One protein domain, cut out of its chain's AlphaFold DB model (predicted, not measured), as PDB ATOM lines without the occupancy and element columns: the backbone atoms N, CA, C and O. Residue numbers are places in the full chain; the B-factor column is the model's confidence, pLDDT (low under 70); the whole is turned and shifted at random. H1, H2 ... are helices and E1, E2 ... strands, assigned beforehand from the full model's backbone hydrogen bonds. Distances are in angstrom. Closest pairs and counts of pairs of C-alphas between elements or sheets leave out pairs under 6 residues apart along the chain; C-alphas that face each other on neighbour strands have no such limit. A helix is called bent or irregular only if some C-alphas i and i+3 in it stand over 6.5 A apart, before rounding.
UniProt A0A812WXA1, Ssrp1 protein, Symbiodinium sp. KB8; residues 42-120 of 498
ATOM      1  N   ARG A  42     130.537 155.134 146.447       46.62
ATOM      2  CA  ARG A  42     131.995 155.286 146.364       46.62
ATOM      3  C   ARG A  42     132.375 156.657 146.895       46.62
ATOM      4  O   ARG A  42     131.847 157.645 146.395       46.62
ATOM      5  N   LEU A  43     133.302 156.708 147.843       47.38
ATOM      6  CA  LEU A  43     133.976 157.944 148.238       47.38
ATOM      7  C   LEU A  43     134.972 158.315 147.127       47.38
ATOM      8  O   LEU A  43     135.760 157.465 146.708       47.38
ATOM      9  N   LEU A  44     134.899 159.536 146.601       46.81
ATOM     10  CA  LEU A  44     135.829 160.058 145.601       46.81
ATOM     11  C   LEU A  44     136.522 161.305 146.144       46.81
ATOM     12  O   LEU A  44     135.869 162.310 146.427       46.81
ATOM     13  N   HIS A  45     137.846 161.232 146.221       39.56
ATOM     14  CA  HIS A  45     138.728 162.379 146.404       39.56
ATOM     15  C   HIS A  45     139.009 162.999 145.022       39.56
ATOM     16  O   HIS A  45     139.261 162.250 144.078       39.56
ATOM     17  N   ASP A  46     138.912 164.325 144.879       41.62
ATOM     18  CA  ASP A  46     139.250 165.078 143.653       41.62
ATOM     19  C   ASP A  46     138.640 164.554 142.336       41.62
ATOM     20  O   ASP A  46     139.347 164.236 141.375       41.62
ATOM     21  N   CYS A  47     137.306 164.471 142.240       38.59
ATOM     22  CA  CYS A  47     136.647 164.144 140.969       38.59
ATOM     23  C   CYS A  47     135.877 165.352 140.403       38.59
ATOM     24  O   CYS A  47     134.824 165.702 140.942       38.59
ATOM     25  N   PRO A  48     136.341 165.988 139.307       40.78
ATOM     26  CA  PRO A  48     135.641 167.124 138.722       40.78
ATOM     27  C   PRO A  48     134.274 166.695 138.153       40.78
ATOM     28  O   PRO A  48     134.169 165.611 137.570       40.78
ATOM     29  N   PRO A  49     133.230 167.551 138.212       40.97
ATOM     30  CA  PRO A  49     131.862 167.209 137.798       40.97
ATOM     31  C   PRO A  49     131.754 166.622 136.379       40.97
ATOM     32  O   PRO A  49     130.890 165.798 136.090       40.97
ATOM     33  N   ARG A  50     132.661 167.038 135.483       38.72
ATOM     34  CA  ARG A  50     132.731 166.602 134.079       38.72
ATOM     35  C   ARG A  50     133.340 165.210 133.866       38.72
ATOM     36  O   ARG A  50     133.164 164.663 132.784       38.72
ATOM     37  N   ALA A  51     134.033 164.637 134.852       41.31
ATOM     38  CA  ALA A  51     134.689 163.326 134.743       41.31
ATOM     39  C   ALA A  51     133.783 162.149 135.157       41.31
ATOM     40  O   ALA A  51     134.199 160.989 135.136       41.31
ATOM     41  N   LEU A  52     132.535 162.429 135.534       40.59
ATOM     42  CA  LEU A  52     131.617 161.427 136.056       40.59
ATOM     43  C   LEU A  52     130.854 160.720 134.922       40.59
ATOM     44  O   LEU A  52     130.283 161.374 134.047       40.59
ATOM     45  N   PRO A  53     130.810 159.375 134.911       41.09
ATOM     46  CA  PRO A  53     130.085 158.638 133.886       41.09
ATOM     47  C   PRO A  53     128.577 158.893 133.997       41.09
ATOM     48  O   PRO A  53     128.023 158.930 135.094       41.09
ATOM     49  N   ARG A  54     127.893 158.967 132.847       42.31
ATOM     50  CA  ARG A  54     126.437 159.214 132.709       42.31
ATOM     51  C   ARG A  54     125.522 158.243 133.486       42.31
ATOM     52  O   ARG A  54     124.316 158.440 133.517       42.31
ATOM     53  N   SER A  55     126.072 157.187 134.087       39.03
ATOM     54  CA  SER A  55     125.362 156.143 134.839       39.03
ATOM     55  C   SER A  55     125.135 156.460 136.325       39.03
ATOM     56  O   SER A  55     124.609 155.615 137.046       39.03
ATOM     57  N   VAL A  56     125.601 157.607 136.822       39.88
ATOM     58  CA  VAL A  56     125.437 158.013 138.225       39.88
ATOM     59  C   VAL A  56     124.061 158.651 138.406       39.88
ATOM     60  O   VAL A  56     123.793 159.697 137.821       39.88
ATOM     61  N   ARG A  57     123.179 158.019 139.196       45.72
ATOM     62  CA  ARG A  57     121.802 158.508 139.414       45.72
ATOM     63  C   ARG A  57     121.713 159.614 140.464       45.72
ATOM     64  O   ARG A  57     120.864 160.491 140.342       45.72
ATOM     65  N   ARG A  58     122.581 159.590 141.482       47.56
ATOM     66  CA  ARG A  58     122.621 160.606 142.541       47.56
ATOM     67  C   ARG A  58     124.040 160.761 143.075       47.56
ATOM     68  O   ARG A  58     124.738 159.772 143.298       47.56
ATOM     69  N   ILE A  59     124.454 162.009 143.258       54.94
ATOM     70  CA  ILE A  59     125.737 162.371 143.861       54.94
ATOM     71  C   ILE A  59     125.421 163.110 145.142       54.94
ATOM     72  O   ILE A  59     124.681 164.093 145.122       54.94
ATOM     73  N   LEU A  60     125.969 162.615 146.244       61.72
ATOM     74  CA  LEU A  60     125.952 163.328 147.506       61.72
ATOM     75  C   LEU A  60     127.339 163.929 147.697       61.72
ATOM     76  O   LEU A  60     128.310 163.204 147.895       61.72
ATOM     77  N   GLN A  61     127.438 165.247 147.601       65.19
ATOM     78  CA  GLN A  61     128.676 165.966 147.864       65.19
ATOM     79  C   GLN A  61     128.555 166.646 149.224       65.19
ATOM     80  O   GLN A  61     127.641 167.443 149.438       65.19
ATOM     81  N   VAL A  62     129.458 166.311 150.144       65.50
ATOM     82  CA  VAL A  62     129.522 166.938 151.467       65.50
ATOM     83  C   VAL A  62     130.774 167.797 151.484       65.50
ATOM     84  O   VAL A  62     131.888 167.288 151.401       65.50
ATOM     85  N   ALA A  63     130.591 169.115 151.530       65.19
ATOM     86  CA  ALA A  63     131.721 170.033 151.552       65.19
ATOM     87  C   ALA A  63     132.479 169.967 152.901       65.19
ATOM     88  O   ALA A  63     131.852 169.720 153.941       65.19
ATOM     89  N   PRO A  64     133.798 170.243 152.909       66.00
ATOM     90  CA  PRO A  64     134.610 170.281 154.118       66.00
ATOM     91  C   PRO A  64     134.013 171.252 155.141       66.00
ATOM     92  O   PRO A  64     133.529 172.331 154.789       66.00
ATOM     93  N   GLY A  65     133.984 170.852 156.413       69.12
ATOM     94  CA  GLY A  65     133.443 171.666 157.505       69.12
ATOM     95  C   GLY A  65     131.914 171.825 157.538       69.12
ATOM     96  O   GLY A  65     131.416 172.551 158.403       69.12
ATOM     97  N   LYS A  66     131.159 171.173 156.635       76.62
ATOM     98  CA  LYS A  66     129.683 171.100 156.690       76.62
ATOM     99  C   LYS A  66     129.161 169.909 157.490       76.62
ATOM    100  O   LYS A  66     128.007 169.959 157.910       76.62
ATOM    101  N   ALA A  67     129.975 168.874 157.684       79.44
ATOM    102  CA  ALA A  67     129.672 167.795 158.616       79.44
ATOM    103  C   ALA A  67     129.815 168.308 160.056       79.44
ATOM    104  O   ALA A  67     130.734 169.069 160.362       79.44
ATOM    105  N   ASP A  68     128.860 167.933 160.896       84.31
ATOM    106  CA  ASP A  68     128.818 168.256 162.322       84.31
ATOM    107  C   ASP A  68     129.184 167.029 163.161       84.31
ATOM    108  O   ASP A  68     130.060 167.092 164.015       84.31
ATOM    109  N   ALA A  69     128.584 165.879 162.840       86.56
ATOM    110  CA  ALA A  69     128.876 164.607 163.491       86.56
ATOM    111  C   ALA A  69     128.814 163.443 162.495       86.56
ATOM    112  O   ALA A  69     128.034 163.470 161.538       86.56
ATOM    113  N   ALA A  70     129.607 162.402 162.742       88.25
ATOM    114  CA  ALA A  70     129.566 161.151 161.995       88.25
ATOM    115  C   ALA A  70     129.498 159.958 162.959       88.25
ATOM    116  O   ALA A  70     130.277 159.862 163.904       88.25
ATOM    117  N   GLU A  71     128.568 159.040 162.709       89.81
ATOM    118  CA  GLU A  71     128.344 157.837 163.508       89.81
ATOM    119  C   GLU A  71     128.468 156.587 162.629       89.81
ATOM    120  O   GLU A  71     127.844 156.480 161.567       89.81
ATOM    121  N   TRP A  72     129.232 155.609 163.105       90.56
ATOM    122  CA  TRP A  72     129.306 154.266 162.550       90.56
ATOM    123  C   TRP A  72     128.311 153.356 163.256       90.56
ATOM    124  O   TRP A  72     128.408 153.118 164.458       90.56
ATOM    125  N   ILE A  73     127.345 152.839 162.510       88.00
ATOM    126  CA  ILE A  73     126.245 152.046 163.044       88.00
ATOM    127  C   ILE A  73     126.418 150.607 162.574       88.00
ATOM    128  O   ILE A  73     126.247 150.300 161.395       88.00
ATOM    129  N   GLU A  74     126.713 149.699 163.498       85.81
ATOM    130  CA  GLU A  74     126.729 148.268 163.198       85.81
ATOM    131  C   GLU A  74     125.332 147.672 163.381       85.81
ATOM    132  O   GLU A  74     124.858 147.481 164.501       85.81
ATOM    133  N   ALA A  75     124.660 147.360 162.272       71.31
ATOM    134  CA  ALA A  75     123.316 146.790 162.287       71.31
ATOM    135  C   ALA A  75     123.176 145.637 161.281       71.31
ATOM    136  O   ALA A  75     123.644 145.694 160.141       71.31
ATOM    137  N   GLY A  76     122.513 144.556 161.707       69.50
ATOM    138  CA  GLY A  76     122.226 143.397 160.861       69.50
ATOM    139  C   GLY A  76     123.484 142.752 160.260       69.50
ATOM    140  O   GLY A  76     124.394 142.336 160.981       69.50
ATOM    141  N   ARG A  77     123.516 142.633 158.923       71.00
ATOM    142  CA  ARG A  77     124.581 141.943 158.163       71.00
ATOM    143  C   ARG A  77     125.756 142.841 157.752       71.00
ATOM    144  O   ARG A  77     126.701 142.330 157.154       71.00
ATOM    145  N   GLY A  78     125.710 144.139 158.040       84.69
ATOM    146  CA  GLY A  78     126.715 145.101 157.589       84.69
ATOM    147  C   GLY A  78     126.947 146.214 158.601       84.69
ATOM    148  O   GLY A  78     126.813 146.004 159.808       84.69
ATOM    149  N   ALA A  79     127.326 147.374 158.081       85.00
ATOM    150  CA  ALA A  79     127.424 148.625 158.806       85.00
ATOM    151  C   ALA A  79     126.869 149.773 157.953       85.00
ATOM    152  O   ALA A  79     126.889 149.716 156.719       85.00
ATOM    153  N   ALA A  80     126.400 150.814 158.627       86.88
ATOM    154  CA  ALA A  80     125.926 152.042 158.021       86.88
ATOM    155  C   ALA A  80     126.721 153.232 158.561       86.88
ATOM    156  O   ALA A  80     127.047 153.298 159.746       86.88
ATOM    157  N   LEU A  81     127.004 154.188 157.686       87.31
ATOM    158  CA  LEU A  81     127.585 155.472 158.033       87.31
ATOM    159  C   LEU A  81     126.468 156.515 158.080       87.31
ATOM    160  O   LEU A  81     125.808 156.774 157.071       87.31
ATOM    161  N   ARG A  82     126.271 157.133 159.242       87.81
ATOM    162  CA  ARG A  82     125.338 158.244 159.428       87.81
ATOM    163  C   ARG A  82     126.122 159.536 159.591       87.81
ATOM    164  O   ARG A  82     126.956 159.639 160.480       87.81
ATOM    165  N   ILE A  83     125.838 160.518 158.746       87.00
ATOM    166  CA  ILE A  83     126.473 161.835 158.772       87.00
ATOM    167  C   ILE A  83     125.396 162.868 159.079       87.00
ATOM    168  O   ILE A  83     124.415 162.983 158.343       87.00
ATOM    169  N   THR A  84     125.597 163.631 160.145       87.12
ATOM    170  CA  THR A  84     124.789 164.797 160.491       87.12
ATOM    171  C   THR A  84     125.512 166.038 159.991       87.12
ATOM    172  O   THR A  84     126.667 166.278 160.335       87.12
ATOM    173  N   LEU A  85     124.851 166.823 159.147       86.19
ATOM    174  CA  LEU A  85     125.359 168.104 158.668       86.19
ATOM    175  C   LEU A  85     125.019 169.217 159.665       86.19
ATOM    176  O   LEU A  85     124.024 169.128 160.377       86.19
ATOM    177  N   LYS A  86     125.767 170.324 159.638       83.50
ATOM    178  CA  LYS A  86     125.505 171.520 160.469       83.50
ATOM    179  C   LYS A  86     124.146 172.174 160.209       83.50
ATOM    180  O   LYS A  86     123.657 172.943 161.022       83.50
ATOM    181  N   THR A  87     123.526 171.873 159.069       80.25
ATOM    182  CA  THR A  87     122.140 172.258 158.759       80.25
ATOM    183  C   THR A  87     121.106 171.401 159.508       80.25
ATOM    184  O   THR A  87     119.907 171.601 159.348       80.25
ATOM    185  N   GLY A  88     121.553 170.398 160.270       77.19
ATOM    186  CA  GLY A  88     120.744 169.358 160.900       77.19
ATOM    187  C   GLY A  88     120.334 168.225 159.947       77.19
ATOM    188  O   GLY A  88     119.770 167.222 160.382       77.19
ATOM    189  N   GLN A  89     120.606 168.349 158.644       80.75
ATOM    190  CA  GLN A  89     120.284 167.298 157.684       80.75
ATOM    191  C   GLN A  89     121.119 166.044 157.963       80.75
ATOM    192  O   GLN A  89     122.345 166.102 158.032       80.75
ATOM    193  N   VAL A  90     120.448 164.903 158.069       83.44
ATOM    194  CA  VAL A  90     121.052 163.599 158.314       83.44
ATOM    195  C   VAL A  90     121.058 162.807 157.016       83.44
ATOM    196  O   VAL A  90     120.048 162.702 156.318       83.44
ATOM    197  N   VAL A  91     122.207 162.225 156.700       83.38
ATOM    198  CA  VAL A  91     122.389 161.322 155.566       83.38
ATOM    199  C   VAL A  91     122.847 159.974 156.097       83.38
ATOM    200  O   VAL A  91     123.829 159.895 156.831       83.38
ATOM    201  N   VAL A  92     122.140 158.912 155.716       81.50
ATOM    202  CA  VAL A  92     122.500 157.535 156.060       81.50
ATOM    203  C   VAL A  92     122.932 156.805 154.795       81.50
ATOM    204  O   VAL A  92     122.198 156.758 153.809       81.50
ATOM    205  N   LEU A  93     124.135 156.242 154.833       83.94
ATOM    206  CA  LEU A  93     124.699 155.390 153.797       83.94
ATOM    207  C   LEU A  93     124.826 153.977 154.372       83.94
ATOM    208  O   LEU A  93     125.554 153.773 155.337       83.94
ATOM    209  N   ASP A  94     124.120 153.008 153.801       79.75
ATOM    210  CA  ASP A  94     124.112 151.617 154.276       79.75
ATOM    211  C   ASP A  94     124.996 150.701 153.398       79.75
ATOM    212  O   ASP A  94     125.513 151.120 152.361       79.75
ATOM    213  N   GLN A  95     125.134 149.429 153.795       80.75
ATOM    214  CA  GLN A  95     125.818 148.340 153.081       80.75
ATOM    215  C   GLN A  95     127.351 148.400 153.094       80.75
ATOM    216  O   GLN A  95     128.004 147.774 152.250       80.75
ATOM    217  N   PHE A  96     127.947 149.083 154.069       82.88
ATOM    218  CA  PHE A  96     129.378 148.952 154.326       82.88
ATOM    219  C   PHE A  96     129.689 147.598 154.961       82.88
ATOM    220  O   PHE A  96     128.873 147.013 155.683       82.88
ATOM    221  N   LYS A  97     130.898 147.085 154.716       85.25
ATOM    222  CA  LYS A  97     131.408 145.970 155.516       85.25
ATOM    223  C   LYS A  97     131.934 146.524 156.831       85.25
ATOM    224  O   LYS A  97     132.493 147.613 156.872       85.25
ATOM    225  N   ARG A  98     131.848 145.730 157.899       85.69
ATOM    226  CA  ARG A  98     132.403 146.113 159.210       85.69
ATOM    227  C   ARG A  98     133.908 146.389 159.154       85.69
ATOM    228  O   ARG A  98     134.393 147.290 159.820       85.69
ATOM    229  N   THR A  99     134.626 145.675 158.285       87.31
ATOM    230  CA  THR A  99     136.061 145.878 158.023       87.31
ATOM    231  C   THR A  99     136.391 147.228 157.394       87.31
ATOM    232  O   THR A  99     137.547 147.628 157.414       87.31
ATOM    233  N   ASP A 100     135.409 147.918 156.810       86.25
ATOM    234  CA  ASP A 100     135.640 149.178 156.099       86.25
ATOM    235  C   ASP A 100     135.682 150.380 157.060       86.25
ATOM    236  O   ASP A 100     135.990 151.488 156.626       86.25
ATOM    237  N   ARG A 101     135.403 150.175 158.357       85.44
ATOM    238  CA  ARG A 101     135.343 151.229 159.377       85.44
ATOM    239  C   ARG A 101     136.595 152.104 159.392       85.44
ATOM    240  O   ARG A 101     136.471 153.318 159.290       85.44
ATOM    241  N   ASP A 102     137.778 151.502 159.494       86.75
ATOM    242  CA  ASP A 102     139.032 152.254 159.650       86.75
ATOM    243  C   ASP A 102     139.356 153.074 158.396       86.75
ATOM    244  O   ASP A 102     139.797 154.218 158.481       86.75
ATOM    245  N   ALA A 103     139.060 152.518 157.217       84.88
ATOM    246  CA  ALA A 103     139.226 153.215 155.946       84.88
ATOM    247  C   ALA A 103     138.248 154.396 155.808       84.88
ATOM    248  O   ALA A 103     138.623 155.457 155.313       84.88
ATOM    249  N   VAL A 104     137.000 154.227 156.258       84.44
ATOM    250  CA  VAL A 104     135.992 155.297 156.266       84.44
ATOM    251  C   VAL A 104     136.339 156.375 157.294       84.44
ATOM    252  O   VAL A 104     136.207 157.557 156.986       84.44
ATOM    253  N   ALA A 105     136.819 155.989 158.479       84.81
ATOM    254  CA  ALA A 105     137.263 156.916 159.515       84.81
ATOM    255  C   ALA A 105     138.413 157.795 159.009       84.81
ATOM    256  O   ALA A 105     138.303 159.015 159.055       84.81
ATOM    257  N   ALA A 106     139.456 157.186 158.430       81.94
ATOM    258  CA  ALA A 106     140.586 157.919 157.859       81.94
ATOM    259  C   ALA A 106     140.136 158.924 156.784       81.94
ATOM    260  O   ALA A 106     140.532 160.087 156.818       81.94
ATOM    261  N   ALA A 107     139.244 158.503 155.880       79.19
ATOM    262  CA  ALA A 107     138.720 159.370 154.830       79.19
ATOM    263  C   ALA A 107     137.881 160.542 155.376       79.19
ATOM    264  O   ALA A 107     137.946 161.643 154.830       79.19
ATOM    265  N   LEU A 108     137.089 160.339 156.435       80.62
ATOM    266  CA  LEU A 108     136.295 161.404 157.068       80.62
ATOM    267  C   LEU A 108     137.175 162.409 157.815       80.62
ATOM    268  O   LEU A 108     136.992 163.617 157.660       80.62
ATOM    269  N   THR A 109     138.167 161.932 158.567       80.81
ATOM    270  CA  THR A 109     139.108 162.808 159.271       80.81
ATOM    271  C   THR A 109     139.918 163.653 158.285       80.81
ATOM    272  O   THR A 109     140.062 164.857 158.493       80.81
ATOM    273  N   GLU A 110     140.386 163.061 157.181       75.62
ATOM    274  CA  GLU A 110     141.148 163.770 156.144       75.62
ATOM    275  C   GLU A 110     140.300 164.821 155.411       75.62
ATOM    276  O   GLU A 110     140.765 165.933 155.165       75.62
ATOM    277  N   SER A 111     139.042 164.502 155.090       70.06
ATOM    278  CA  SER A 111     138.222 165.338 154.202       70.06
ATOM    279  C   SER A 111     137.309 166.341 154.903       70.06
ATOM    280  O   SER A 111     137.128 167.460 154.417       70.06
ATOM    281  N   THR A 112     136.691 165.960 156.021       69.56
ATOM    282  CA  THR A 112     135.715 166.801 156.729       69.56
ATOM    283  C   THR A 112     136.194 167.243 158.103       69.56
ATOM    284  O   THR A 112     135.492 168.029 158.742       69.56
ATOM    285  N   SER A 113     137.374 166.779 158.541       77.62
ATOM    286  CA  SER A 113     137.911 166.990 159.893       77.62
ATOM    287  C   SER A 113     136.907 166.588 160.977       77.62
ATOM    288  O   SER A 113     136.738 167.281 161.977       77.62
ATOM    289  N   THR A 114     136.178 165.494 160.735       79.62
ATOM    290  CA  THR A 114     135.145 164.972 161.634       79.62
ATOM    291  C   THR A 114     135.551 163.587 162.109       79.62
ATOM    292  O   THR A 114     135.849 162.723 161.285       79.62
ATOM    293  N   ASP A 115     135.522 163.369 163.420       84.12
ATOM    294  CA  ASP A 115     135.814 162.061 164.000       84.12
ATOM    295  C   ASP A 115     134.613 161.122 163.869       84.12
ATOM    296  O   ASP A 115     133.456 161.517 164.043       84.12
ATOM    297  N   LEU A 116     134.898 159.858 163.551       87.06
ATOM    298  CA  LEU A 116     133.883 158.820 163.421       87.06
ATOM    299  C   LEU A 116     133.599 158.189 164.788       87.06
ATOM    300  O   LEU A 116     134.423 157.441 165.317       87.06
ATOM    301  N   ALA A 117     132.419 158.462 165.341       89.69
ATOM    302  CA  ALA A 117     131.969 157.893 166.607       89.69
ATOM    303  C   ALA A 117     131.257 156.544 166.417       89.69
ATOM    304  O   ALA A 117     130.689 156.263 165.364       89.69
ATOM    305  N   ASP A 118     131.223 155.720 167.466       87.06
ATOM    306  CA  ASP A 118     130.396 154.511 167.505       87.06
ATOM    307  C   ASP A 118     128.934 154.837 167.806       87.06
ATOM    308  O   ASP A 118     128.582 155.294 168.895       87.06
ATOM    309  N   GLY A 119     128.059 154.548 166.847       83.69
ATOM    310  CA  GLY A 119     126.620 154.658 167.018       83.69
ATOM    311  C   GLY A 119     126.082 153.527 167.890       83.69
ATOM    312  O   GLY A 119     126.235 152.346 167.576       83.69
ATOM    313  N   GLN A 120     125.389 153.876 168.974       82.44
ATOM    314  CA  GLN A 120     124.773 152.882 169.849       82.44
ATOM    315  C   GLN A 120     123.396 152.451 169.332       82.44
ATOM    316  O   GLN A 120     122.458 153.249 169.267       82.44
TER     317      GLN A 120
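AT A GLANCE: This is residues 42 to 120 of the 498 residues of the protein "Ssrp1 protein" of Symbiodinium sp. KB8 (UniProt A0A812WXA1). A strongly twisted sheet of four strands, E5 E4 E3 E6, has one helix, H1, lying along one face, and the first part, residues 42 to 62, makes a loose loop outside this two-layer body, with residues 50 to 58 sticking out. The printed part has 79 residues, with E1 E2 E3 E4 E5 H1 E6 along the chain; the sheet is mixed and the class is mixed, helices and strands. The whole is compact, with a radius of gyration of the C-alphas of 13.0 A, and spans 39 by 28 by 22 A.

IN THESE COORDINATES: Find C-alpha 42 at (131.995, 155.286, 146.364), where E1, residues 42 to 44, begins. E2 is residues 58 to 62. From C-alpha 67 at (129.672, 167.795, 158.616), E3 runs 22.3 A to residue 75; E4, residues 78 to 85, covers 23.1 A, and E5, residues 90 to 96, 17.3 A. H1, residues 98 to 112, is 21.1 A long and irregular: C-alphas 99 and 102 are 7.2 A apart. E6, residues 116 to 118, ends at (130.396, 154.511, 167.505).

HOW THE PARTS SIT: E3, E4 and E5 form a meander, each strand the antiparallel neighbour of the one before; look for N 71 and O 82 at 2.8 A in hairpin E3 and E4, and N 83 and O 91 at 2.8 A in hairpin E4 and E5. E6 is parallel to E3, with N 72 and O 117 at 2.8 A. E5, H1 and E6 make a split strand-helix-strand unit, E4 and E3 between its strands, with a right-handed crossover. H1 is on the sheet at a height of 9.5 A, over E4 and E3; its closest C-alphas to E6 are Ala 105 and Leu 116, 5.5 A. In H1, 9 of 11 O i to N i+4 pairs are within hydrogen-bond range. E1 and E2 pair with no named strand.

THE WHOLE: The C-alphas of Arg 50 and Gln 120, the two farthest apart, are 39.1 A from each other. The printed part has no cut, and the link from E1 to E2 is long, 13 residues. Look for low pLDDT, under 70, at residues 42 to 65, 76 and 112.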